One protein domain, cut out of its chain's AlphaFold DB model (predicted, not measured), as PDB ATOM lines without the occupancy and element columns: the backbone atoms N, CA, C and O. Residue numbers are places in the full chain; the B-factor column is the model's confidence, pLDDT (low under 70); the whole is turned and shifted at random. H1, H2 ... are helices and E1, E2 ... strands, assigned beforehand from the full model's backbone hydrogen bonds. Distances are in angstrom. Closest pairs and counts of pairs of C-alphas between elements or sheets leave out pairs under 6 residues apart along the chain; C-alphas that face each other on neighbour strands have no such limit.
ATOM      1  N   ASN A   3       8.333  14.345 -32.545       96.50
ATOM      2  CA  ASN A   3       8.398  12.989 -33.097       96.50
ATOM      3  C   ASN A   3       9.409  12.943 -34.245       96.50
ATOM      4  O   ASN A   3       9.397  13.824 -35.111       96.50
ATOM      5  N   ILE A   4      10.240  11.903 -34.291       96.94
ATOM      6  CA  ILE A   4      11.170  11.647 -35.397       96.94
ATOM      7  C   ILE A   4      10.802  10.329 -36.060       96.94
ATOM      8  O   ILE A   4      10.604   9.314 -35.391       96.94
ATOM      9  N   LEU A   5      10.756  10.347 -37.387       98.12
ATOM     10  CA  LEU A   5      10.618   9.151 -38.205       98.12
ATOM     11  C   LEU A   5      11.994   8.720 -38.725       98.12
ATOM     12  O   LEU A   5      12.705   9.506 -39.336       98.12
ATOM     13  N   ILE A   6      12.375   7.468 -38.525       97.94
ATOM     14  CA  ILE A   6      13.601   6.889 -39.074       97.94
ATOM     15  C   ILE A   6      13.175   5.753 -39.989       97.94
ATOM     16  O   ILE A   6      12.580   4.787 -39.519       97.94
ATOM     17  N   ILE A   7      13.451   5.864 -41.283       97.69
ATOM     18  CA  ILE A   7      13.200   4.804 -42.258       97.69
ATOM     19  C   ILE A   7      14.543   4.189 -42.611       97.69
ATOM     20  O   ILE A   7      15.454   4.901 -43.029       97.69
ATOM     21  N   ILE A   8      14.658   2.884 -42.408       95.75
ATOM     22  CA  ILE A   8      15.885   2.132 -42.615       95.75
ATOM     23  C   ILE A   8      15.687   1.105 -43.709       95.75
ATOM     24  O   ILE A   8      14.736   0.321 -43.657       95.75
ATOM     25  N   ASP A   9      16.646   1.083 -44.615       94.56
ATOM     26  CA  ASP A   9      16.838   0.044 -45.605       94.56
ATOM     27  C   ASP A   9      18.180  -0.683 -45.368       94.56
ATOM     28  O   ASP A   9      19.048  -0.158 -44.667       94.56
ATOM     29  N   LEU A  10      18.318  -1.936 -45.816       94.00
ATOM     30  CA  LEU A  10      19.459  -2.791 -45.441       94.00
ATOM     31  C   LEU A  10      20.664  -2.606 -46.372       94.00
ATOM     32  O   LEU A  10      21.818  -2.681 -45.946       94.00
ATOM     33  N   GLU A  11      20.397  -2.387 -47.647       94.06
ATOM     34  CA  GLU A  11      21.338  -2.422 -48.756       94.06
ATOM     35  C   GLU A  11      22.429  -1.353 -48.626       94.06
ATOM     36  O   GLU A  11      23.594  -1.590 -48.961       94.06
ATOM     37  N   GLY A  12      22.074  -0.185 -48.095       94.56
ATOM     38  CA  GLY A  12      22.962   0.943 -47.833       94.56
ATOM     39  C   GLY A  12      23.528   0.986 -46.411       94.56
ATOM     40  O   GLY A  12      24.163   1.974 -46.060       94.56
ATOM     41  N   ILE A  13      23.336  -0.038 -45.571       96.12
ATOM     42  CA  ILE A  13      23.935  -0.058 -44.223       96.12
ATOM     43  C   ILE A  13      25.468  -0.115 -44.316       96.12
ATOM     44  O   ILE A  13      26.050  -0.794 -45.176       96.12
ATOM     45  N   ILE A  14      26.149   0.597 -43.419       96.69
ATOM     46  CA  ILE A  14      27.609   0.741 -43.407       96.69
ATOM     47  C   ILE A  14      28.278  -0.636 -43.257       96.69
ATOM     48  O   ILE A  14      28.198  -1.283 -42.210       96.69
ATOM     49  N   GLY A  15      29.025  -1.051 -44.286       95.06
ATOM     50  CA  GLY A  15      29.821  -2.286 -44.296       95.06
ATOM     51  C   GLY A  15      29.082  -3.571 -44.693       95.06
ATOM     52  O   GLY A  15      29.671  -4.653 -44.562       95.06
ATOM     53  N   VAL A  16      27.825  -3.475 -45.145       94.69
ATOM     54  CA  VAL A  16      27.097  -4.599 -45.757       94.69
ATOM     55  C   VAL A  16      27.666  -4.860 -47.151       94.69
ATOM     56  O   VAL A  16      27.672  -3.984 -48.004       94.69
ATOM     57  N   GLU A  17      28.167  -6.069 -47.389       93.62
ATOM     58  CA  GLU A  17      28.771  -6.469 -48.675       93.62
ATOM     59  C   GLU A  17      28.032  -7.648 -49.324       93.62
ATOM     60  O   GLU A  17      28.145  -7.865 -50.529       93.62
ATOM     61  N   ASP A  18      27.246  -8.384 -48.536       91.88
ATOM     62  CA  ASP A  18      26.463  -9.537 -48.964       91.88
ATOM     63  C   ASP A  18      25.143  -9.576 -48.182       91.88
ATOM     64  O   ASP A  18      25.145  -9.746 -46.962       91.88
ATOM     65  N   LEU A  19      24.007  -9.440 -48.873       89.62
ATOM     66  CA  LEU A  19      22.673  -9.480 -48.259       89.62
ATOM     67  C   LEU A  19      22.334 -10.851 -47.652       89.62
ATOM     68  O   LEU A  19      21.447 -10.942 -46.803       89.62
ATOM     69  N   TRP A  20      23.057 -11.908 -48.028       88.62
ATOM     70  CA  TRP A  20      22.835 -13.263 -47.526       88.62
ATOM     71  C   TRP A  20      23.592 -13.566 -46.219       88.62
ATOM     72  O   TRP A  20      23.277 -14.559 -45.554       88.62
ATOM     73  N   ASP A  21      24.536 -12.713 -45.790       90.00
ATOM     74  CA  ASP A  21      25.218 -12.833 -44.491       90.00
ATOM     75  C   ASP A  21      24.355 -12.263 -43.350       90.00
ATOM     76  O   ASP A  21      24.661 -11.249 -42.719       90.00
ATOM     77  N   ASN A  22      23.243 -12.950 -43.074       87.62
ATOM     78  CA  ASN A  22      22.222 -12.516 -42.114       87.62
ATOM     79  C   ASN A  22      22.792 -12.125 -40.743       87.62
ATOM     80  O   ASN A  22      22.342 -11.153 -40.141       87.62
ATOM     81  N   LYS A  23      23.778 -12.876 -40.236       88.44
ATOM     82  CA  LYS A  23      24.335 -12.642 -38.900       88.44
ATOM     83  C   LYS A  23      25.165 -11.362 -38.864       88.44
ATOM     84  O   LYS A  23      24.995 -10.555 -37.955       88.44
ATOM     85  N   ARG A  24      26.062 -11.179 -39.835       92.00
ATOM     86  CA  ARG A  24      26.862  -9.954 -39.931       92.00
ATOM     87  C   ARG A  24      25.965  -8.741 -40.169       92.00
ATOM     88  O   ARG A  24      26.172  -7.708 -39.539       92.00
ATOM     89  N   ASN A  25      24.968  -8.883 -41.037       92.00
ATOM     90  CA  ASN A  25      24.033  -7.816 -41.370       92.00
ATOM     91  C   ASN A  25      23.197  -7.387 -40.156       92.00
ATOM     92  O   ASN A  25      23.001  -6.192 -39.963       92.00
ATOM     93  N   GLU A  26      22.782  -8.318 -39.287       89.88
ATOM     94  CA  GLU A  26      22.130  -7.988 -38.008       89.88
ATOM     95  C   GLU A  26      23.034  -7.134 -37.101       89.88
ATOM     96  O   GLU A  26      22.582  -6.127 -36.551       89.88
ATOM     97  N   ASP A  27      24.311  -7.501 -36.959       91.31
ATOM     98  CA  ASP A  27      25.259  -6.765 -36.113       91.31
ATOM     99  C   ASP A  27      25.542  -5.350 -36.659       91.31
ATOM    100  O   ASP A  27      25.606  -4.388 -35.888       91.31
ATOM    101  N   LEU A  28      25.686  -5.208 -37.983       94.25
ATOM    102  CA  LEU A  28      25.888  -3.914 -38.646       94.25
ATOM    103  C   LEU A  28      24.644  -3.025 -38.540       94.25
ATOM    104  O   LEU A  28      24.756  -1.869 -38.134       94.25
ATOM    105  N   LEU A  29      23.461  -3.583 -38.805       93.56
ATOM    106  CA  LEU A  29      22.185  -2.883 -38.676       93.56
ATOM    107  C   LEU A  29      21.977  -2.365 -37.246       93.56
ATOM    108  O   LEU A  29      21.631  -1.201 -37.053       93.56
ATOM    109  N   TYR A  30      22.239  -3.194 -36.228       92.25
ATOM    110  CA  TYR A  30      22.151  -2.765 -34.829       92.25
ATOM    111  C   TYR A  30      23.105  -1.608 -34.521       92.25
ATOM    112  O   TYR A  30      22.734  -0.659 -33.824       92.25
ATOM    113  N   LYS A  31      24.340  -1.686 -35.024       93.44
ATOM    114  CA  LYS A  31      25.359  -0.659 -34.804       93.44
ATOM    115  C   LYS A  31      24.953   0.673 -35.433       93.44
ATOM    116  O   LYS A  31      25.094   1.704 -34.777       93.44
ATOM    117  N   GLU A  32      24.415   0.650 -36.649       95.62
ATOM    118  CA  GLU A  32      23.940   1.851 -37.341       95.62
ATOM    119  C   GLU A  32      22.712   2.457 -36.666       95.62
ATOM    120  O   GLU A  32      22.736   3.639 -36.324       95.62
ATOM    121  N   ILE A  33      21.704   1.643 -36.329       94.56
ATOM    122  CA  ILE A  33      20.546   2.099 -35.546       94.56
ATOM    123  C   ILE A  33      20.998   2.745 -34.232       94.56
ATOM    124  O   ILE A  33      20.526   3.822 -33.878       94.56
ATOM    125  N   SER A  34      21.936   2.121 -33.517       93.12
ATOM    126  CA  SER A  34      22.452   2.656 -32.253       93.12
ATOM    127  C   SER A  34      23.154   4.004 -32.447       93.12
ATOM    128  O   SER A  34      22.927   4.927 -31.667       93.12
ATOM    129  N   ALA A  35      23.967   4.148 -33.496       95.31
ATOM    130  CA  ALA A  35      24.634   5.408 -33.830       95.31
ATOM    131  C   ALA A  35      23.635   6.525 -34.184       95.31
ATOM    132  O   ALA A  35      23.910   7.700 -33.953       95.31
ATOM    133  N   ILE A  36      22.455   6.170 -34.698       96.38
ATOM    134  CA  ILE A  36      21.400   7.137 -35.014       96.38
ATOM    135  C   ILE A  36      20.573   7.503 -33.789       96.38
ATOM    136  O   ILE A  36      20.218   8.664 -33.614       96.38
ATOM    137  N   ILE A  37      20.257   6.529 -32.940       94.00
ATOM    138  CA  ILE A  37      19.347   6.725 -31.812       94.00
ATOM    139  C   ILE A  37      20.046   7.374 -30.620       94.00
ATOM    140  O   ILE A  37      19.483   8.276 -30.012       94.00
ATOM    141  N   ASN A  38      21.278   6.972 -30.298       92.69
ATOM    142  CA  ASN A  38      21.987   7.468 -29.111       92.69
ATOM    143  C   ASN A  38      22.155   9.004 -29.059       92.69
ATOM    144  O   ASN A  38      22.149   9.561 -27.962       92.69
ATOM    145  N   PRO A  39      22.336   9.719 -30.188       94.44
ATOM    146  CA  PRO A  39      22.391  11.178 -30.188       94.44
ATOM    147  C   PRO A  39      21.039  11.893 -30.070       94.44
ATOM    148  O   PRO A  39      21.037  13.117 -29.906       94.44
ATOM    149  N   ILE A  40      19.915  11.184 -30.216       94.38
ATOM    150  CA  ILE A  40      18.573  11.770 -30.139       94.38
ATOM    151  C   ILE A  40      18.236  12.035 -28.660       94.38
ATOM    152  O   ILE A  40      18.402  11.141 -27.834       94.38
ATOM    153  N   PRO A  41      17.772  13.245 -28.289       92.44
ATOM    154  CA  PRO A  41      17.395  13.540 -26.908       92.44
ATOM    155  C   PRO A  41      16.210  12.696 -26.422       92.44
ATOM    156  O   PRO A  41      15.217  12.584 -27.135       92.44
ATOM    157  N   ASP A  42      16.240  12.265 -25.157       90.19
ATOM    158  CA  ASP A  42      15.149  11.516 -24.496       90.19
ATOM    159  C   ASP A  42      13.785  12.241 -24.508       90.19
ATOM    160  O   ASP A  42      12.745  11.654 -24.230       90.19
ATOM    161  N   SER A  43      13.756  13.544 -24.808       91.25
ATOM    162  CA  SER A  43      12.518  14.315 -24.951       91.25
ATOM    163  C   SER A  43      11.844  14.170 -26.324       91.25
ATOM    164  O   SER A  43      10.928  14.943 -26.616       91.25
ATOM    165  N   MET A  44      12.333  13.286 -27.194       94.12
ATOM    166  CA  MET A  44      11.783  13.031 -28.527       94.12
ATOM    167  C   MET A  44      11.318  11.584 -28.658       94.12
ATOM    168  O   MET A  44      12.015  10.662 -28.246       94.12
ATOM    169  N   ASP A  45      10.162  11.395 -29.286       95.44
ATOM    170  CA  ASP A  45       9.626  10.068 -29.574       95.44
ATOM    171  C   ASP A  45      10.197   9.553 -30.902       95.44
ATOM    172  O   ASP A  45      10.146  10.240 -31.929       95.44
ATOM    173  N   ILE A  46      10.727   8.329 -30.896       95.81
ATOM    174  CA  ILE A  46      11.360   7.712 -32.069       95.81
ATOM    175  C   ILE A  46      10.415   6.686 -32.690       95.81
ATOM    176  O   ILE A  46       9.938   5.768 -32.018       95.81
ATOM    177  N   TYR A  47      10.199   6.819 -33.998       96.50
ATOM    178  CA  TYR A  47       9.441   5.887 -34.823       96.50
ATOM    179  C   TYR A  47      10.370   5.269 -35.859       96.50
ATOM    180  O   TYR A  47      10.804   5.940 -36.791       96.50
ATOM    181  N   LEU A  48      10.686   3.991 -35.688       95.12
ATOM    182  CA  LEU A  48      11.657   3.272 -36.501       95.12
ATOM    183  C   LEU A  48      10.944   2.345 -37.486       95.12
ATOM    184  O   LEU A  48      10.377   1.333 -37.085       95.12
ATOM    185  N   CYS A  49      10.993   2.668 -38.772       94.75
ATOM    186  CA  CYS A  49      10.492   1.847 -39.863       94.75
ATOM    187  C   CYS A  49      11.640   1.070 -40.513       94.75
ATOM    188  O   CYS A  49      12.498   1.677 -41.141       94.75
ATOM    189  N   TYR A  50      11.642  -0.257 -40.409       89.44
ATOM    190  CA  TYR A  50      12.602  -1.105 -41.126       89.44
ATOM    191  C   TYR A  50      11.952  -1.637 -42.402       89.44
ATOM    192  O   TYR A  50      11.126  -2.540 -42.332       89.44
ATOM    193  N   ASP A  51      12.277  -1.074 -43.567       82.00
ATOM    194  CA  ASP A  51      11.569  -1.392 -44.813       82.00
ATOM    195  C   ASP A  51      12.112  -2.623 -45.561       82.00
ATOM    196  O   ASP A  51      11.661  -2.928 -46.659       82.00
ATOM    197  N   HIS A  52      12.932  -3.452 -44.917       79.44
ATOM    198  CA  HIS A  52      13.446  -4.714 -45.464       79.44
ATOM    199  C   HIS A  52      12.796  -5.949 -44.775       79.44
ATOM    200  O   HIS A  52      12.106  -5.809 -43.764       79.44
ATOM    201  N   ASN A  53      12.899  -7.160 -45.350       69.12
ATOM    202  CA  ASN A  53      12.410  -8.441 -44.774       69.12
ATOM    203  C   ASN A  53      11.007  -8.400 -44.115       69.12
ATOM    204  O   ASN A  53      10.841  -8.750 -42.945       69.12
ATOM    205  N   ASP A  54       9.977  -7.940 -44.835       69.00
ATOM    206  CA  ASP A  54       8.601  -7.811 -44.306       69.00
ATOM    207  C   ASP A  54       8.452  -6.979 -43.011       69.00
ATOM    208  O   ASP A  54       7.411  -7.017 -42.346       69.00
ATOM    209  N   GLY A  55       9.454  -6.160 -42.683       67.62
ATOM    210  CA  GLY A  55       9.437  -5.326 -41.490       67.62
ATOM    211  C   GLY A  55       9.835  -6.028 -40.213       67.62
ATOM    212  O   GLY A  55       9.519  -5.549 -39.122       67.62
ATOM    213  N   ILE A  56      10.446  -7.203 -40.333       75.19
ATOM    214  CA  ILE A  56      10.877  -8.001 -39.198       75.19
ATOM    215  C   ILE A  56      12.341  -7.672 -38.941       75.19
ATOM    216  O   ILE A  56      13.218  -8.077 -39.703       75.19
ATOM    217  N   LEU A  57      12.602  -6.941 -37.854       79.12
ATOM    218  CA  LEU A  57      13.967  -6.734 -37.378       79.12
ATOM    219  C   LEU A  57      14.609  -8.100 -37.061       79.12
ATOM    220  O   LEU A  57      13.955  -8.931 -36.422       79.12
ATOM    221  N   PRO A  58      15.856  -8.360 -37.492       72.62
ATOM    222  CA  PRO A  58      16.517  -9.638 -37.240       72.62
ATOM    223  C   PRO A  58      16.716  -9.921 -35.739       72.62
ATOM    224  O   PRO A  58      17.016  -9.016 -34.962       72.62
ATOM    225  N   GLY A  59      16.586 -11.189 -35.336       67.69
ATOM    226  CA  GLY A  59      17.025 -11.683 -34.024       67.69
ATOM    227  C   GLY A  59      16.402 -10.995 -32.799       67.69
ATOM    228  O   GLY A  59      15.231 -10.620 -32.784       67.69
ATOM    229  N   ASN A  60      17.215 -10.837 -31.746       66.81
ATOM    230  CA  ASN A  60      16.853 -10.162 -30.490       66.81
ATOM    231  C   ASN A  60      17.086  -8.642 -30.577       66.81
ATOM    232  O   ASN A  60      17.242  -7.975 -29.556       66.81
ATOM    233  N   LEU A  61      17.176  -8.075 -31.782       73.25
ATOM    234  CA  LEU A  61      17.528  -6.669 -31.975       73.25
ATOM    235  C   LEU A  61      16.498  -5.740 -31.317       73.25
ATOM    236  O   LEU A  61      16.883  -4.768 -30.684       73.25
ATOM    237  N   VAL A  62      15.218  -6.125 -31.315       71.06
ATOM    238  CA  VAL A  62      14.159  -5.450 -30.541       71.06
ATOM    239  C   VAL A  62      14.456  -5.424 -29.036       71.06
ATOM    240  O   VAL A  62      14.204  -4.417 -28.390       71.06
ATOM    241  N   GLU A  63      15.007  -6.506 -28.475       69.06
ATOM    242  CA  GLU A  63      15.360  -6.590 -27.047       69.06
ATOM    243  C   GLU A  63      16.622  -5.785 -26.706       69.06
ATOM    244  O   GLU A  63      16.799  -5.371 -25.561       69.06
ATOM    245  N   LYS A  64      17.521  -5.599 -27.684       73.69
ATOM    246  CA  LYS A  64      18.744  -4.795 -27.537       73.69
ATOM    247  C   LYS A  64      18.469  -3.296 -27.675       73.69
ATOM    248  O   LYS A  64      19.198  -2.493 -27.099       73.69
ATOM    249  N   LEU A  65      17.465  -2.922 -28.467       77.00
ATOM    250  CA  LEU A  65      17.028  -1.540 -28.625       77.00
ATOM    251  C   LEU A  65      16.264  -1.063 -27.380       77.00
ATOM    252  O   LEU A  65      15.676  -1.855 -26.646       77.00
ATOM    253  N   ASN A  66      16.286   0.249 -27.130       71.06
ATOM    254  CA  ASN A  66      15.548   0.847 -26.017       71.06
ATOM    255  C   ASN A  66      14.039   0.508 -26.149       71.06
ATOM    256  O   ASN A  66      13.474   0.752 -27.221       71.06
ATOM    257  N   PRO A  67      13.372  -0.026 -25.102       61.69
ATOM    258  CA  PRO A  67      11.953  -0.403 -25.141       61.69
ATOM    259  C   PRO A  67      10.984   0.736 -25.499       61.69
ATOM    260  O   PRO A  67       9.819   0.467 -25.780       61.69
ATOM    261  N   GLU A  68      11.438   1.987 -25.487       78.38
ATOM    262  CA  GLU A  68      10.630   3.174 -25.793       78.38
ATOM    263  C   GLU A  68      10.555   3.509 -27.299       78.38
ATOM    264  O   GLU A  68       9.834   4.424 -27.692       78.38
ATOM    265  N   ILE A  69      11.249   2.763 -28.172       87.94
ATOM    266  CA  ILE A  69      11.206   2.980 -29.628       87.94
ATOM    267  C   ILE A  69       9.953   2.344 -30.244       87.94
ATOM    268  O   ILE A  69       9.694   1.147 -30.103       87.94
ATOM    269  N   ASN A  70       9.211   3.126 -31.031       90.56
ATOM    270  CA  ASN A  70       8.034   2.656 -31.756       90.56
ATOM    271  C   ASN A  70       8.450   1.990 -33.074       90.56
ATOM    272  O   ASN A  70       8.774   2.666 -34.050       90.56
ATOM    273  N   ILE A  71       8.429   0.656 -33.125       90.19
ATOM    274  CA  ILE A  71       8.811  -0.097 -34.328       90.19
ATOM    275  C   ILE A  71       7.638  -0.176 -35.313       90.19
ATOM    276  O   ILE A  71       6.560  -0.688 -34.998       90.19
ATOM    277  N   ILE A  72       7.883   0.269 -36.540       91.62
ATOM    278  CA  ILE A  72       6.975   0.225 -37.683       91.62
ATOM    279  C   ILE A  72       7.495  -0.823 -38.671       91.62
ATOM    280  O   ILE A  72       8.672  -0.854 -39.016       91.62
ATOM    281  N   LYS A  73       6.604  -1.693 -39.154       86.75
ATOM    282  CA  LYS A  73       6.999  -2.789 -40.051       86.75
ATOM    283  C   LYS A  73       7.334  -2.324 -41.468       86.75
ATOM    284  O   LYS A  73       8.251  -2.831 -42.080       86.75
ATOM    285  N   LYS A  74       6.544  -1.432 -42.049       88.81
ATOM    286  CA  LYS A  74       6.701  -1.021 -43.453       88.81
ATOM    287  C   LYS A  74       6.331   0.435 -43.610       88.81
ATOM    288  O   LYS A  74       5.515   0.932 -42.833       88.81
ATOM    289  N   ILE A  75       6.798   1.071 -44.682       92.12
ATOM    290  CA  ILE A  75       6.456   2.472 -44.983       92.12
ATOM    291  C   ILE A  75       4.934   2.687 -45.016       92.12
ATOM    292  O   ILE A  75       4.409   3.649 -44.463       92.12
ATOM    293  N   ARG A  76       4.177   1.734 -45.574       89.56
ATOM    294  CA  ARG A  76       2.700   1.782 -45.602       89.56
ATOM    295  C   ARG A  76       2.026   1.759 -44.220       89.56
ATOM    296  O   ARG A  76       0.822   1.975 -44.137       89.56
ATOM    297  N   ASN A  77       2.761   1.379 -43.176       92.56
ATOM    298  CA  ASN A  77       2.280   1.273 -41.802       92.56
ATOM    299  C   ASN A  77       2.642   2.499 -40.953       92.56
ATOM    300  O   ASN A  77       2.297   2.514 -39.776       92.56
ATOM    301  N   ILE A  78       3.309   3.501 -41.530       95.69
ATOM    302  CA  ILE A  78       3.562   4.780 -40.866       95.69
ATOM    303  C   ILE A  78       2.225   5.486 -40.616       95.69
ATOM    304  O   ILE A  78       1.397   5.621 -41.522       95.69
ATOM    305  N   ASP A  79       2.017   5.942 -39.381       96.62
ATOM    306  CA  ASP A  79       0.860   6.754 -39.022       96.62
ATOM    307  C   ASP A  79       1.124   8.224 -39.362       96.62
ATOM    308  O   ASP A  79       1.640   8.997 -38.560       96.62
ATOM    309  N   PHE A  80       0.732   8.623 -40.570       96.62
ATOM    310  CA  PHE A  80       0.862  10.003 -41.044       96.62
ATOM    311  C   PHE A  80      -0.060  11.014 -40.331       96.62
ATOM    312  O   PHE A  80      -0.095  12.177 -40.728       96.62
ATOM    313  N   SER A  81      -0.835  10.604 -39.317       96.38
ATOM    314  CA  SER A  81      -1.530  11.546 -38.429       96.38
ATOM    315  C   SER A  81      -0.632  12.093 -37.312       96.38
ATOM    316  O   SER A  81      -0.983  13.097 -36.689       96.38
ATOM    317  N   ILE A  82       0.526  11.465 -37.087       96.75
ATOM    318  CA  ILE A  82       1.547  11.929 -36.147       96.75
ATOM    319  C   ILE A  82       2.296  13.113 -36.764       96.75
ATOM    320  O   ILE A  82       2.731  13.069 -37.914       96.75
ATOM    321  N   ASP A  83       2.457  14.175 -35.975       95.75
ATOM    322  CA  ASP A  83       3.227  15.355 -36.368       95.75
ATOM    323  C   ASP A  83       4.724  15.069 -36.203       95.75
ATOM    324  O   ASP A  83       5.306  15.226 -35.122       95.75
ATOM    325  N   TYR A  84       5.326  14.545 -37.270       96.88
ATOM    326  CA  TYR A  84       6.757  14.291 -37.341       96.88
ATOM    327  C   TYR A  84       7.500  15.585 -37.631       96.88
ATOM    328  O   TYR A  84       7.345  16.184 -38.694       96.88
ATOM    329  N   LYS A  85       8.383  15.971 -36.709       95.69
ATOM    330  CA  LYS A  85       9.263  17.125 -36.889       95.69
ATOM    331  C   LYS A  85      10.182  16.940 -38.088       95.69
ATOM    332  O   LYS A  85      10.467  17.903 -38.791       95.69
ATOM    333  N   THR A  86      10.684  15.721 -38.272       97.06
ATOM    334  CA  THR A  86      11.552  15.359 -39.389       97.06
ATOM    335  C   THR A  86      11.593  13.850 -39.602       97.06
ATOM    336  O   THR A  86      11.199  13.072 -38.726       97.06
ATOM    337  N   ALA A  87      12.112  13.454 -40.760       98.06
ATOM    338  CA  ALA A  87      12.442  12.089 -41.107       98.06
ATOM    339  C   ALA A  87      13.926  11.923 -41.465       98.06
ATOM    340  O   ALA A  87      14.544  12.811 -42.061       98.06
ATOM    341  N   PHE A  88      14.473  10.753 -41.149       98.50
ATOM    342  CA  PHE A  88      15.766  10.278 -41.631       98.50
ATOM    343  C   PHE A  88      15.550   9.098 -42.579       98.50
ATOM    344  O   PHE A  88      14.798   8.179 -42.252       98.50
ATOM    345  N   LEU A  89      16.228   9.115 -43.724       98.31
ATOM    346  CA  LEU A  89      16.329   7.978 -44.635       98.31
ATOM    347  C   LEU A  89      17.721   7.379 -44.471       98.31
ATOM    348  O   LEU A  89      18.718   8.055 -44.709       98.31
ATOM    349  N   VAL A  90      17.806   6.143 -44.002       98.00
ATOM    350  CA  VAL A  90      19.068   5.535 -43.583       98.00
ATOM    351  C   VAL A  90      19.288   4.229 -44.313       98.00
ATOM    352  O   VAL A  90      18.380   3.408 -44.385       98.00
ATOM    353  N   GLY A  91      20.501   4.025 -44.813       96.06
ATOM    354  CA  GLY A  91      20.866   2.774 -45.457       96.06
ATOM    355  C   GLY A  91      20.148   2.553 -46.784       96.06
ATOM    356  O   GLY A  91      19.994   1.417 -47.209       96.06
ATOM    357  N   PHE A  92      19.722   3.630 -47.444       96.44
ATOM    358  CA  PHE A  92      19.159   3.551 -48.787       96.44
ATOM    359  C   PHE A  92      20.271   3.405 -49.829       96.44
ATOM    360  O   PHE A  92      21.405   3.848 -49.623       96.44
ATOM    361  N   HIS A  93      19.923   2.842 -50.980       95.56
ATOM    362  CA  HIS A  93      20.825   2.619 -52.108       95.56
ATOM    363  C   HIS A  93      20.362   3.368 -53.372       95.56
ATOM    364  O   HIS A  93      19.285   3.969 -53.419       95.56
ATOM    365  N   GLY A  94      21.197   3.337 -54.413       96.12
ATOM    366  CA  GLY A  94      20.885   3.929 -55.712       96.12
ATOM    367  C   GLY A  94      19.837   3.138 -56.497       96.12
ATOM    368  O   GLY A  94      19.632   1.938 -56.290       96.12
ATOM    369  N   LYS A  95      19.172   3.819 -57.432       96.62
ATOM    370  CA  LYS A  95      18.149   3.223 -58.310       96.62
ATOM    371  C   LYS A  95      18.739   2.161 -59.239       96.62
ATOM    372  O   LYS A  95      19.951   2.068 -59.409       96.62
ATOM    373  N   LYS A  96      17.877   1.390 -59.914       96.06
ATOM    374  CA  LYS A  96      18.287   0.263 -60.775       96.06
ATOM    375  C   LYS A  96      19.343   0.629 -61.827       96.06
ATOM    376  O   LYS A  96      20.216  -0.185 -62.112       96.06
ATOM    377  N   SER A  97      19.264   1.834 -62.392       94.62
ATOM    378  CA  SER A  97      20.197   2.339 -63.406       94.62
ATOM    379  C   SER A  97      21.570   2.752 -62.860       94.62
ATOM    380  O   SER A  97      22.483   3.033 -63.642       94.62
ATOM    381  N   ASP A  98      21.707   2.888 -61.542       94.75
ATOM    382  CA  ASP A  98      22.923   3.392 -60.919       94.75
ATOM    383  C   ASP A  98      23.998   2.306 -60.823       94.75
ATOM    384  O   ASP A  98      23.730   1.106 -60.774       94.75
ATOM    385  N   HIS A  99      25.252   2.749 -60.785       91.19
ATOM    386  CA  HIS A  99      26.416   1.881 -60.634       91.19
ATOM    387  C   HIS A  99      26.889   1.915 -59.177       91.19
ATOM    388  O   HIS A  99      27.977   2.407 -58.885       91.19
ATOM    389  N   CYS A 100      26.037   1.436 -58.275       90.88
ATOM    390  CA  CYS A 100      26.264   1.429 -56.829       90.88
ATOM    391  C   CYS A 100      26.133   0.009 -56.260       90.88
ATOM    392  O   CYS A 100      26.034  -0.970 -57.012       90.88
ATOM    393  N   ARG A 101      26.153  -0.127 -54.934       91.25
ATOM    394  CA  ARG A 101      25.890  -1.393 -54.254       91.25
ATOM    395  C   ARG A 101      24.388  -1.710 -54.299       91.25
ATOM    396  O   ARG A 101      23.549  -0.838 -54.117       91.25
ATOM    397  N   PHE A 102      24.061  -2.974 -54.586       93.56
ATOM    398  CA  PHE A 102      22.688  -3.513 -54.652       93.56
ATOM    399  C   PHE A 102      21.648  -2.648 -55.410       93.56
ATOM    400  O   PHE A 102      20.535  -2.459 -54.917       93.56
ATOM    401  N   PRO A 103      21.948  -2.142 -56.625       95.00
ATOM    402  CA  PRO A 103      21.073  -1.198 -57.310       95.00
ATOM    403  C   PRO A 103      19.758  -1.869 -57.711       95.00
ATOM    404  O   PRO A 103      19.730  -2.840 -58.483       95.00
ATOM    405  N   HIS A 104      18.652  -1.322 -57.210       94.88
ATOM    406  CA  HIS A 104      17.301  -1.713 -57.595       94.88
ATOM    407  C   HIS A 104      16.278  -0.607 -57.304       94.88
ATOM    408  O   HIS A 104      16.634   0.516 -56.951       94.88
ATOM    409  N   THR A 105      14.998  -0.849 -57.588       95.44
ATOM    410  CA  THR A 105      13.930   0.132 -57.333       95.44
ATOM    411  C   THR A 105      12.636  -0.580 -56.971       95.44
ATOM    412  O   THR A 105      11.871  -0.975 -57.848       95.44
ATOM    413  N   PHE A 106      12.407  -0.760 -55.673       93.19
ATOM    414  CA  PHE A 106      11.371  -1.534 -54.976       93.19
ATOM    415  C   PHE A 106      11.360  -3.033 -55.285       93.19
ATOM    416  O   PHE A 106      11.011  -3.857 -54.442       93.19
ATOM    417  N   ARG A 107      11.639  -3.392 -56.537       91.00
ATOM    418  CA  ARG A 107      11.638  -4.743 -57.078       91.00
ATOM    419  C   ARG A 107      12.625  -4.836 -58.229       91.00
ATOM    420  O   ARG A 107      12.671  -3.949 -59.077       91.00
ATOM    421  N   ASP A 108      13.324  -5.960 -58.329       90.19
ATOM    422  CA  ASP A 108      14.253  -6.233 -59.432       90.19
ATOM    423  C   ASP A 108      13.591  -6.269 -60.812       90.19
ATOM    424  O   ASP A 108      14.247  -6.090 -61.839       90.19
ATOM    425  N   ILE A 123      14.662   6.570 -52.739       97.75
ATOM    426  CA  ILE A 123      14.952   7.803 -51.994       97.75
ATOM    427  C   ILE A 123      14.032   8.933 -52.455       97.75
ATOM    428  O   ILE A 123      13.364   9.563 -51.633       97.75
ATOM    429  N   GLU A 124      13.942   9.188 -53.763       98.19
ATOM    430  CA  GLU A 124      13.107  10.271 -54.281       98.19
ATOM    431  C   GLU A 124      11.615   9.986 -54.097       98.19
ATOM    432  O   GLU A 124      10.851  10.889 -53.756       98.19
ATOM    433  N   MET A 125      11.188   8.735 -54.275       98.38
ATOM    434  CA  MET A 125       9.785   8.359 -54.112       98.38
ATOM    435  C   MET A 125       9.322   8.460 -52.659       98.38
ATOM    436  O   MET A 125       8.241   8.995 -52.402       98.38
ATOM    437  N   VAL A 126      10.132   7.994 -51.707       98.12
ATOM    438  CA  VAL A 126       9.865   8.115 -50.269       98.12
ATOM    439  C   VAL A 126       9.929   9.580 -49.840       98.12
ATOM    440  O   VAL A 126       9.024  10.046 -49.154       98.12
ATOM    441  N   THR A 127      10.906  10.354 -50.316       98.06
ATOM    442  CA  THR A 127      10.972  11.801 -50.044       98.06
ATOM    443  C   THR A 127       9.727  12.529 -50.560       98.06
ATOM    444  O   THR A 127       9.136  13.339 -49.841       98.06
ATOM    445  N   ASN A 128       9.252  12.204 -51.768       98.25
ATOM    446  CA  ASN A 128       8.030  12.800 -52.312       98.25
ATOM    447  C   ASN A 128       6.772  12.356 -51.538       98.25
ATOM    448  O   ASN A 128       5.877  13.166 -51.291       98.25
ATOM    449  N   LEU A 129       6.710  11.098 -51.080       98.25
ATOM    450  CA  LEU A 129       5.649  10.614 -50.186       98.25
ATOM    451  C   LEU A 129       5.608  11.417 -48.877       98.25
ATOM    452  O   LEU A 129       4.540  11.870 -48.474       98.25
ATOM    453  N   LEU A 130       6.756  11.620 -48.229       98.12
ATOM    454  CA  LEU A 130       6.858  12.386 -46.982       98.12
ATOM    455  C   LEU A 130       6.487  13.862 -47.188       98.12
ATOM    456  O   LEU A 130       5.762  14.440 -46.376       98.12
ATOM    457  N   SER A 131       6.867  14.433 -48.331       97.62
ATOM    458  CA  SER A 131       6.510  15.800 -48.729       97.62
ATOM    459  C   SER A 131       4.998  16.010 -48.839       97.62
ATOM    460  O   SER A 131       4.483  17.041 -48.404       97.62
ATOM    461  N   TYR A 132       4.259  15.020 -49.356       97.88
ATOM    462  CA  TYR A 132       2.790  15.056 -49.391       97.88
ATOM    463  C   TYR A 132       2.176  15.195 -47.990       97.88
ATOM    464  O   TYR A 132       1.203  15.928 -47.804       97.88
ATOM    465  N   TYR A 133       2.770  14.526 -46.997       97.81
ATOM    466  CA  TYR A 133       2.355  14.586 -45.593       97.81
ATOM    467  C   TYR A 133       3.030  15.709 -44.797       97.81
ATOM    468  O   TYR A 133       2.810  15.812 -43.595       97.81
ATOM    469  N   LYS A 134       3.781  16.594 -45.466       97.19
ATOM    470  CA  LYS A 134       4.490  17.734 -44.864       97.19
ATOM    471  C   LYS A 134       5.564  17.343 -43.842       97.19
ATOM    472  O   LYS A 134       5.844  18.119 -42.934       97.19
ATOM    473  N   ILE A 135       6.179  16.178 -44.018       97.50
ATOM    474  CA  ILE A 135       7.280  15.701 -43.177       97.50
ATOM    475  C   ILE A 135       8.596  16.033 -43.895       97.50
ATOM    476  O   ILE A 135       8.826  15.499 -44.984       97.50
ATOM    477  N   PRO A 136       9.452  16.916 -43.348       96.81
ATOM    478  CA  PRO A 136      10.742  17.207 -43.959       96.81
ATOM    479  C   PRO A 136      11.691  16.015 -43.793       96.81
ATOM    480  O   PRO A 136      11.642  15.307 -42.790       96.81
ATOM    481  N   VAL A 137      12.567  15.800 -44.774       97.88
ATOM    482  CA  VAL A 137      13.654  14.813 -44.690       97.88
ATOM    483  C   VAL A 137      14.929  15.566 -44.363       97.88
ATOM    484  O   VAL A 137      15.367  16.382 -45.171       97.88
ATOM    485  N   SER A 138      15.516  15.318 -43.191       97.75
ATOM    486  CA  SER A 138      16.692  16.069 -42.745       97.75
ATOM    487  C   SER A 138      18.021  15.340 -42.836       97.75
ATOM    488  O   SER A 138      19.067  15.991 -42.813       97.75
ATOM    489  N   LEU A 139      17.990  14.017 -42.959       98.25
ATOM    490  CA  LEU A 139      19.175  13.183 -43.103       98.25
ATOM    491  C   LEU A 139      18.917  12.108 -44.151       98.25
ATOM    492  O   LEU A 139      17.898  11.419 -44.081       98.25
ATOM    493  N   ILE A 140      19.864  11.944 -45.071       98.31
ATOM    494  CA  ILE A 140      19.924  10.814 -45.997       98.31
ATOM    495  C   ILE A 140      21.298  10.153 -45.840       98.31
ATOM    496  O   ILE A 140      22.316  10.788 -46.107       98.31
ATOM    497  N   SER A 141      21.328   8.899 -45.387       97.88
ATOM    498  CA  SER A 141      22.533   8.057 -45.337       97.88
ATOM    499  C   SER A 141      22.537   7.107 -46.531       97.88
ATOM    500  O   SER A 141      21.626   6.284 -46.658       97.88
ATOM    501  N   THR A 142      23.517   7.267 -47.423       97.19
ATOM    502  CA  THR A 142      23.656   6.494 -48.669       97.19
ATOM    503  C   THR A 142      25.084   6.603 -49.235       97.19
ATOM    504  O   THR A 142      25.955   7.240 -48.640       97.19
ATOM    505  N   GLU A 143      25.348   5.962 -50.372       94.81
ATOM    506  CA  GLU A 143      26.647   5.974 -51.062       94.81
ATOM    507  C   GLU A 143      26.963   7.344 -51.685       94.81
ATOM    508  O   GLU A 143      26.076   8.037 -52.191       94.81
ATOM    509  N   ALA A 144      28.249   7.704 -51.749       93.94
ATOM    510  CA  ALA A 144      28.716   8.951 -52.368       93.94
ATOM    511  C   ALA A 144      28.183   9.155 -53.799       93.94
ATOM    512  O   ALA A 144      27.745  10.245 -54.164       93.94
ATOM    513  N   SER A 145      28.175   8.081 -54.595       93.50
ATOM    514  CA  SER A 145      27.716   8.106 -55.991       93.50
ATOM    515  C   SER A 145      26.231   8.449 -56.137       93.50
ATOM    516  O   SER A 145      25.820   8.994 -57.162       93.50
ATOM    517  N   VAL A 146      25.436   8.146 -55.108       95.88
ATOM    518  CA  VAL A 146      24.015   8.483 -55.029       95.88
ATOM    519  C   VAL A 146      23.858   9.938 -54.604       95.88
ATOM    520  O   VAL A 146      23.126  10.688 -55.247       95.88
ATOM    521  N   ILE A 147      24.607  10.368 -53.583       95.62
ATOM    522  CA  ILE A 147      24.611  11.753 -53.089       95.62
ATOM    523  C   ILE A 147      24.883  12.751 -54.223       95.62
ATOM    524  O   ILE A 147      24.202  13.768 -54.302       95.62
ATOM    525  N   ASP A 148      25.818  12.447 -55.127       92.75
ATOM    526  CA  ASP A 148      26.258  13.350 -56.201       92.75
ATOM    527  C   ASP A 148      25.134  13.843 -57.134       92.75
ATOM    528  O   ASP A 148      25.276  14.902 -57.757       92.75
ATOM    529  N   TYR A 149      24.030  13.099 -57.263       92.50
ATOM    530  CA  TYR A 149      22.886  13.500 -58.090       92.50
ATOM    531  C   TYR A 149      21.637  13.881 -57.284       92.50
ATOM    532  O   TYR A 149      20.651  14.347 -57.872       92.50
ATOM    533  N   LEU A 150      21.641  13.670 -55.966       93.88
ATOM    534  CA  LEU A 150      20.565  14.119 -55.092       93.88
ATOM    535  C   LEU A 150      20.714  15.624 -54.834       93.88
ATOM    536  O   LEU A 150      21.786  16.116 -54.505       93.88
ATOM    537  N   ASP A 151      19.615  16.359 -54.984       90.06
ATOM    538  CA  ASP A 151      19.576  17.824 -54.837       90.06
ATOM    539  C   ASP A 151      18.516  18.235 -53.804       90.06
ATOM    540  O   ASP A 151      17.670  19.104 -54.016       90.06
ATOM    541  N   TYR A 152      18.502  17.508 -52.689       92.56
ATOM    542  CA  TYR A 152      17.703  17.818 -51.512       92.56
ATOM    543  C   TYR A 152      18.498  18.692 -50.531       92.56
ATOM    544  O   TYR A 152      19.672  18.440 -50.262       92.56
ATOM    545  N   ASP A 153      17.829  19.703 -49.977       93.06
ATOM    546  CA  ASP A 153      18.285  20.545 -48.866       93.06
ATOM    547  C   ASP A 153      18.259  19.751 -47.549       93.06
ATOM    548  O   ASP A 153      17.382  19.929 -46.708       93.06
ATOM    549  N   CYS A 154      19.172  18.793 -47.403       96.06
ATOM    550  CA  CYS A 154      19.299  17.956 -46.213       96.06
ATOM    551  C   CYS A 154      20.767  17.659 -45.887       96.06
ATOM    552  O   CYS A 154      21.683  17.960 -46.654       96.06
ATOM    553  N   ILE A 155      21.004  17.047 -44.728       97.50
ATOM    554  CA  ILE A 155      22.318  16.497 -44.402       97.50
ATOM    555  C   ILE A 155      22.478  15.167 -45.142       97.50
ATOM    556  O   ILE A 155      21.630  14.286 -45.024       97.50
ATOM    557  N   TYR A 156      23.575  15.012 -45.877       97.25
ATOM    558  CA  TYR A 156      23.956  13.735 -46.469       97.25
ATOM    559  C   TYR A 156      25.049  13.082 -45.638       97.25
ATOM    560  O   TYR A 156      26.063  13.716 -45.334       97.25
ATOM    561  N   HIS A 157      24.839  11.816 -45.301       97.88
ATOM    562  CA  HIS A 157      25.851  10.966 -44.707       97.88
ATOM    563  C   HIS A 157      26.371   9.989 -45.762       97.88
ATOM    564  O   HIS A 157      25.613   9.190 -46.302       97.88
ATOM    565  N   ASP A 158      27.665  10.092 -46.056       96.44
ATOM    566  CA  ASP A 158      28.363   9.247 -47.023       96.44
ATOM    567  C   ASP A 158      28.909   7.999 -46.323       96.44
ATOM    568  O   ASP A 158      29.853   8.082 -45.525       96.44
ATOM    569  N   ILE A 159      28.313   6.848 -46.637       95.38
ATOM    570  CA  ILE A 159      28.635   5.565 -46.002       95.38
ATOM    571  C   ILE A 159      29.991   4.983 -46.432       95.38
ATOM    572  O   ILE A 159      30.454   4.026 -45.810       95.38
ATOM    573  N   ASP A 160      30.644   5.556 -47.449       89.94
ATOM    574  CA  ASP A 160      31.925   5.077 -47.990       89.94
ATOM    575  C   ASP A 160      33.115   5.961 -47.572       89.94
ATOM    576  O   ASP A 160      34.279   5.680 -47.887       89.94
ATOM    577  N   LYS A 161      32.860   7.052 -46.840       87.75
ATOM    578  CA  LYS A 161      33.869   8.080 -46.569       87.75
ATOM    579  C   LYS A 161      34.700   7.824 -45.317       87.75
ATOM    580  O   LYS A 161      34.504   8.439 -44.267       87.75
ATOM    581  N   GLY A 162      35.743   7.016 -45.483       88.75
ATOM    582  CA  GLY A 162      36.802   6.823 -44.491       88.75
ATOM    583  C   GLY A 162      36.835   5.409 -43.927       88.75
ATOM    584  O   GLY A 162      36.315   4.474 -44.524       88.75
ATOM    585  N   ASP A 163      37.496   5.227 -42.784       94.06
ATOM    586  CA  ASP A 163      37.416   3.955 -42.072       94.06
ATOM    587  C   ASP A 163      36.072   3.827 -41.343       94.06
ATOM    588  O   ASP A 163      35.461   4.820 -40.944       94.06
ATOM    589  N   MET A 164      35.641   2.588 -41.106       92.38
ATOM    590  CA  MET A 164      34.340   2.290 -40.506       92.38
ATOM    591  C   MET A 164      34.095   3.034 -39.183       92.38
ATOM    592  O   MET A 164      32.976   3.470 -38.936       92.38
ATOM    593  N   SER A 165      35.107   3.209 -38.327       93.62
ATOM    594  CA  SER A 165      34.910   3.886 -37.035       93.62
ATOM    595  C   SER A 165      34.635   5.375 -37.229       93.62
ATOM    596  O   SER A 165      33.762   5.932 -36.565       93.62
ATOM    597  N   SER A 166      35.350   5.998 -38.166       95.25
ATOM    598  CA  SER A 166      35.133   7.392 -38.552       95.25
ATOM    599  C   SER A 166      33.762   7.604 -39.196       95.25
ATOM    600  O   SER A 166      33.115   8.603 -38.892       95.25
ATOM    601  N   ILE A 167      33.293   6.666 -40.027       96.50
ATOM    602  CA  ILE A 167      31.963   6.738 -40.657       96.50
ATOM    603  C   ILE A 167      30.868   6.768 -39.578       96.50
ATOM    604  O   ILE A 167      30.087   7.713 -39.537       96.50
ATOM    605  N   TYR A 168      30.872   5.833 -38.618       97.12
ATOM    606  CA  TYR A 168      29.884   5.836 -37.525       97.12
ATOM    607  C   TYR A 168      29.947   7.100 -36.649       97.12
ATOM    608  O   TYR A 168      28.911   7.650 -36.280       97.12
ATOM    609  N   LEU A 169      31.149   7.601 -36.337       95.94
ATOM    610  CA  LEU A 169      31.292   8.849 -35.580       95.94
ATOM    611  C   LEU A 169      30.736  10.055 -36.355       95.94
ATOM    612  O   LEU A 169      30.140  10.960 -35.769       95.94
ATOM    613  N   ASN A 170      30.939  10.085 -37.671       97.06
ATOM    614  CA  ASN A 170      30.374  11.118 -38.532       97.06
ATOM    615  C   ASN A 170      28.850  11.012 -38.585       97.06
ATOM    616  O   ASN A 170      28.200  12.043 -38.442       97.06
ATOM    617  N   LEU A 171      28.290   9.801 -38.663       97.88
ATOM    618  CA  LEU A 171      26.845   9.576 -38.625       97.88
ATOM    619  C   LEU A 171      26.220  10.154 -37.351       97.88
ATOM    620  O   LEU A 171      25.260  10.915 -37.432       97.88
ATOM    621  N   GLU A 172      26.810   9.895 -36.178       97.38
ATOM    622  CA  GLU A 172      26.339  10.488 -34.918       97.38
ATOM    623  C   GLU A 172      26.338  12.027 -34.958       97.38
ATOM    624  O   GLU A 172      25.437  12.685 -34.432       97.38
ATOM    625  N   ASN A 173      27.367  12.626 -35.563       97.31
ATOM    626  CA  ASN A 173      27.468  14.077 -35.702       97.31
ATOM    627  C   ASN A 173      26.467  14.628 -36.722       97.31
ATOM    628  O   ASN A 173      25.915  15.707 -36.508       97.31
ATOM    629  N   ASP A 174      26.228  13.910 -37.811       98.00
ATOM    630  CA  ASP A 174      25.291  14.292 -38.863       98.00
ATOM    631  C   ASP A 174      23.845  14.199 -38.371       98.00
ATOM    632  O   ASP A 174      23.068  15.114 -38.632       98.00
ATOM    633  N   VAL A 175      23.519  13.214 -37.528       97.94
ATOM    634  CA  VAL A 175      22.245  13.153 -36.791       97.94
ATOM    635  C   VAL A 175      22.077  14.380 -35.899       97.94
ATOM    636  O   VAL A 175      21.062  15.071 -35.983       97.94
ATOM    637  N   LYS A 176      23.086  14.729 -35.087       97.31
ATOM    638  CA  LYS A 176      23.026  15.939 -34.242       97.31
ATOM    639  C   LYS A 176      22.815  17.203 -35.073       97.31
ATOM    640  O   LYS A 176      22.070  18.081 -34.644       97.31
ATOM    641  N   LYS A 177      23.448  17.322 -36.244       97.06
ATOM    642  CA  LYS A 177      23.209  18.450 -37.157       97.06
ATOM    643  C   LYS A 177      21.775  18.420 -37.680       97.06
ATOM    644  O   LYS A 177      21.070  19.407 -37.523       97.06
ATOM    645  N   ALA A 178      21.323  17.288 -38.214       97.00
ATOM    646  CA  ALA A 178      19.998  17.124 -38.804       97.00
ATOM    647  C   ALA A 178      18.849  17.421 -37.821       97.00
ATOM    648  O   ALA A 178      17.808  17.919 -38.239       97.00
ATOM    649  N   LEU A 179      19.035  17.161 -36.521       95.31
ATOM    650  CA  LEU A 179      18.065  17.498 -35.466       95.31
ATOM    651  C   LEU A 179      17.980  18.998 -35.147       95.31
ATOM    652  O   LEU A 179      16.949  19.461 -34.654       95.31
ATOM    653  N   ASN A 180      19.072  19.732 -35.372       92.44
ATOM    654  CA  ASN A 180      19.209  21.149 -35.030       92.44
ATOM    655  C   ASN A 180      19.096  22.082 -36.246       92.44
ATOM    656  O   ASN A 180      19.022  23.297 -36.069       92.44
ATOM    657  N   SER A 181      19.106  21.539 -37.461       89.06
ATOM    658  CA  SER A 181      18.952  22.304 -38.696       89.06
ATOM    659  C   SER A 181      17.489  22.667 -38.950       89.06
ATOM    660  O   SER A 181      16.594  21.835 -38.813       89.06
TER     661      SER A 181
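This is residues 3 to 108 and 123 to 181 of the 304 residues of an uncharacterized protein of Tissierella sp. P1 (UniProt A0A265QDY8). A twisted sheet of six parallel strands forms the core of this domain, with two long helices, H1 and H5, covering one face and one helix, H3, covering part of the other. Two short helices sit further out: H2 beside H1, off the sheet, and H4 near the end of strand E6. The printed part has 165 residues with five named helices and six named strands, which follow each other as E1 H1 E2 H2 E3 E4 H3 E5 H4 E6 H5; the sheet's order is E3 E2 E1 E4 E5 E6. The class is mixed, helices and strands, and the whole is compact and rounded, with a radius of gyration of the C-alphas of 14.6 A and spans of 37 by 36 by 31 A.

Begin with the sheet and find C-alpha 3 at (8.398, 12.989, -33.097), where E1 starts; it holds residues 3 to 8 and is 16.3 A long. E2, residues 44 to 50, is 19.0 A long, and E3 is residues 70 to 72. E4 is residues 84 to 90, 16.3 A long, E5 is residues 137 to 142, 13.6 A long, and E6 is residues 155 to 158. Now turn to the helices. H1 starts at C-alpha 22, at (22.222, -12.516, -42.114), and runs 22.0 A through residues 22 to 37. H3 is residues 123 to 132, 14.4 A long, while H2, residues 61 to 64, and H4, residues 144 to 147, are short. H5, residues 164 to 180, runs 24.8 A and ends with C-alpha 180 at (19.209, 21.149, -35.030).

Look first at E1 and E4, parallel inner strands at 17 degrees, where N 7 and O 88 are 2.8 A apart, within hydrogen-bond range. On the other side of E1 is E2, parallel at 21 degrees, with N 6 and O 47 at 2.8 A. Next comes the edge strand E3, parallel to E2, with N 72 and O 48 at 2.8 A. E5 is parallel to E4, with N 141 and O 89 at 2.8 A, and the edge strand E6 is parallel to E5, with N 157 and O 140 at 2.8 A. H5 is on the sheet at a height of 8.9 A, over E5 and along the strands; the closest C-alphas of H5 and E5 are those of Ala 178 and Ser 138, 5.3 A apart. H1 is on the same face, over E1, at a height of 9.6 A. H1 and H5 touch at a steep tilt of 38 degrees, the same way, with the C-alphas of Ala 35 and Glu 172 closest at 5.5 A; H1 does so with residues 32 to 36 alone. H3 is on the opposite face, over E4 and E5, at a height of 10.0 A; its closest C-alpha pair with E5 is Thr 127 and Val 137, 6.7 A. H2 is not on the sheet and is close to but not clearly touching H1, with the C-alphas of Tyr 30 and Leu 61 closest at 6.7 A. H4 only grazes the sheet. Three strand-helix-strand units, two parallel neighbour strands with a helix between them in the chain, have right-handed crossovers: E1, H1, E2; E2, H2, E3; and E5, H4, E6. In H1, H3 and H5 every O i to N i+4 pair is within hydrogen-bond range; H2 and H4 are too short for such a pair, and each has its one O i to N i+3 pair within range.

The two C-alphas farthest apart, those of Ser 43 and Ser 97, are 41.0 A apart. Residues 109 to 122 are not printed, and C-alphas 108 and 123 are 15.9 A apart across this cut, which lies in the link from E4 to H3. Of the links that are printed whole, E1 to H1 and E3 to E4 are long. The mean pLDDT of the printed part is 92.2, with values under 70 at residues 53 to 55, 59 to 60, 63 and 67.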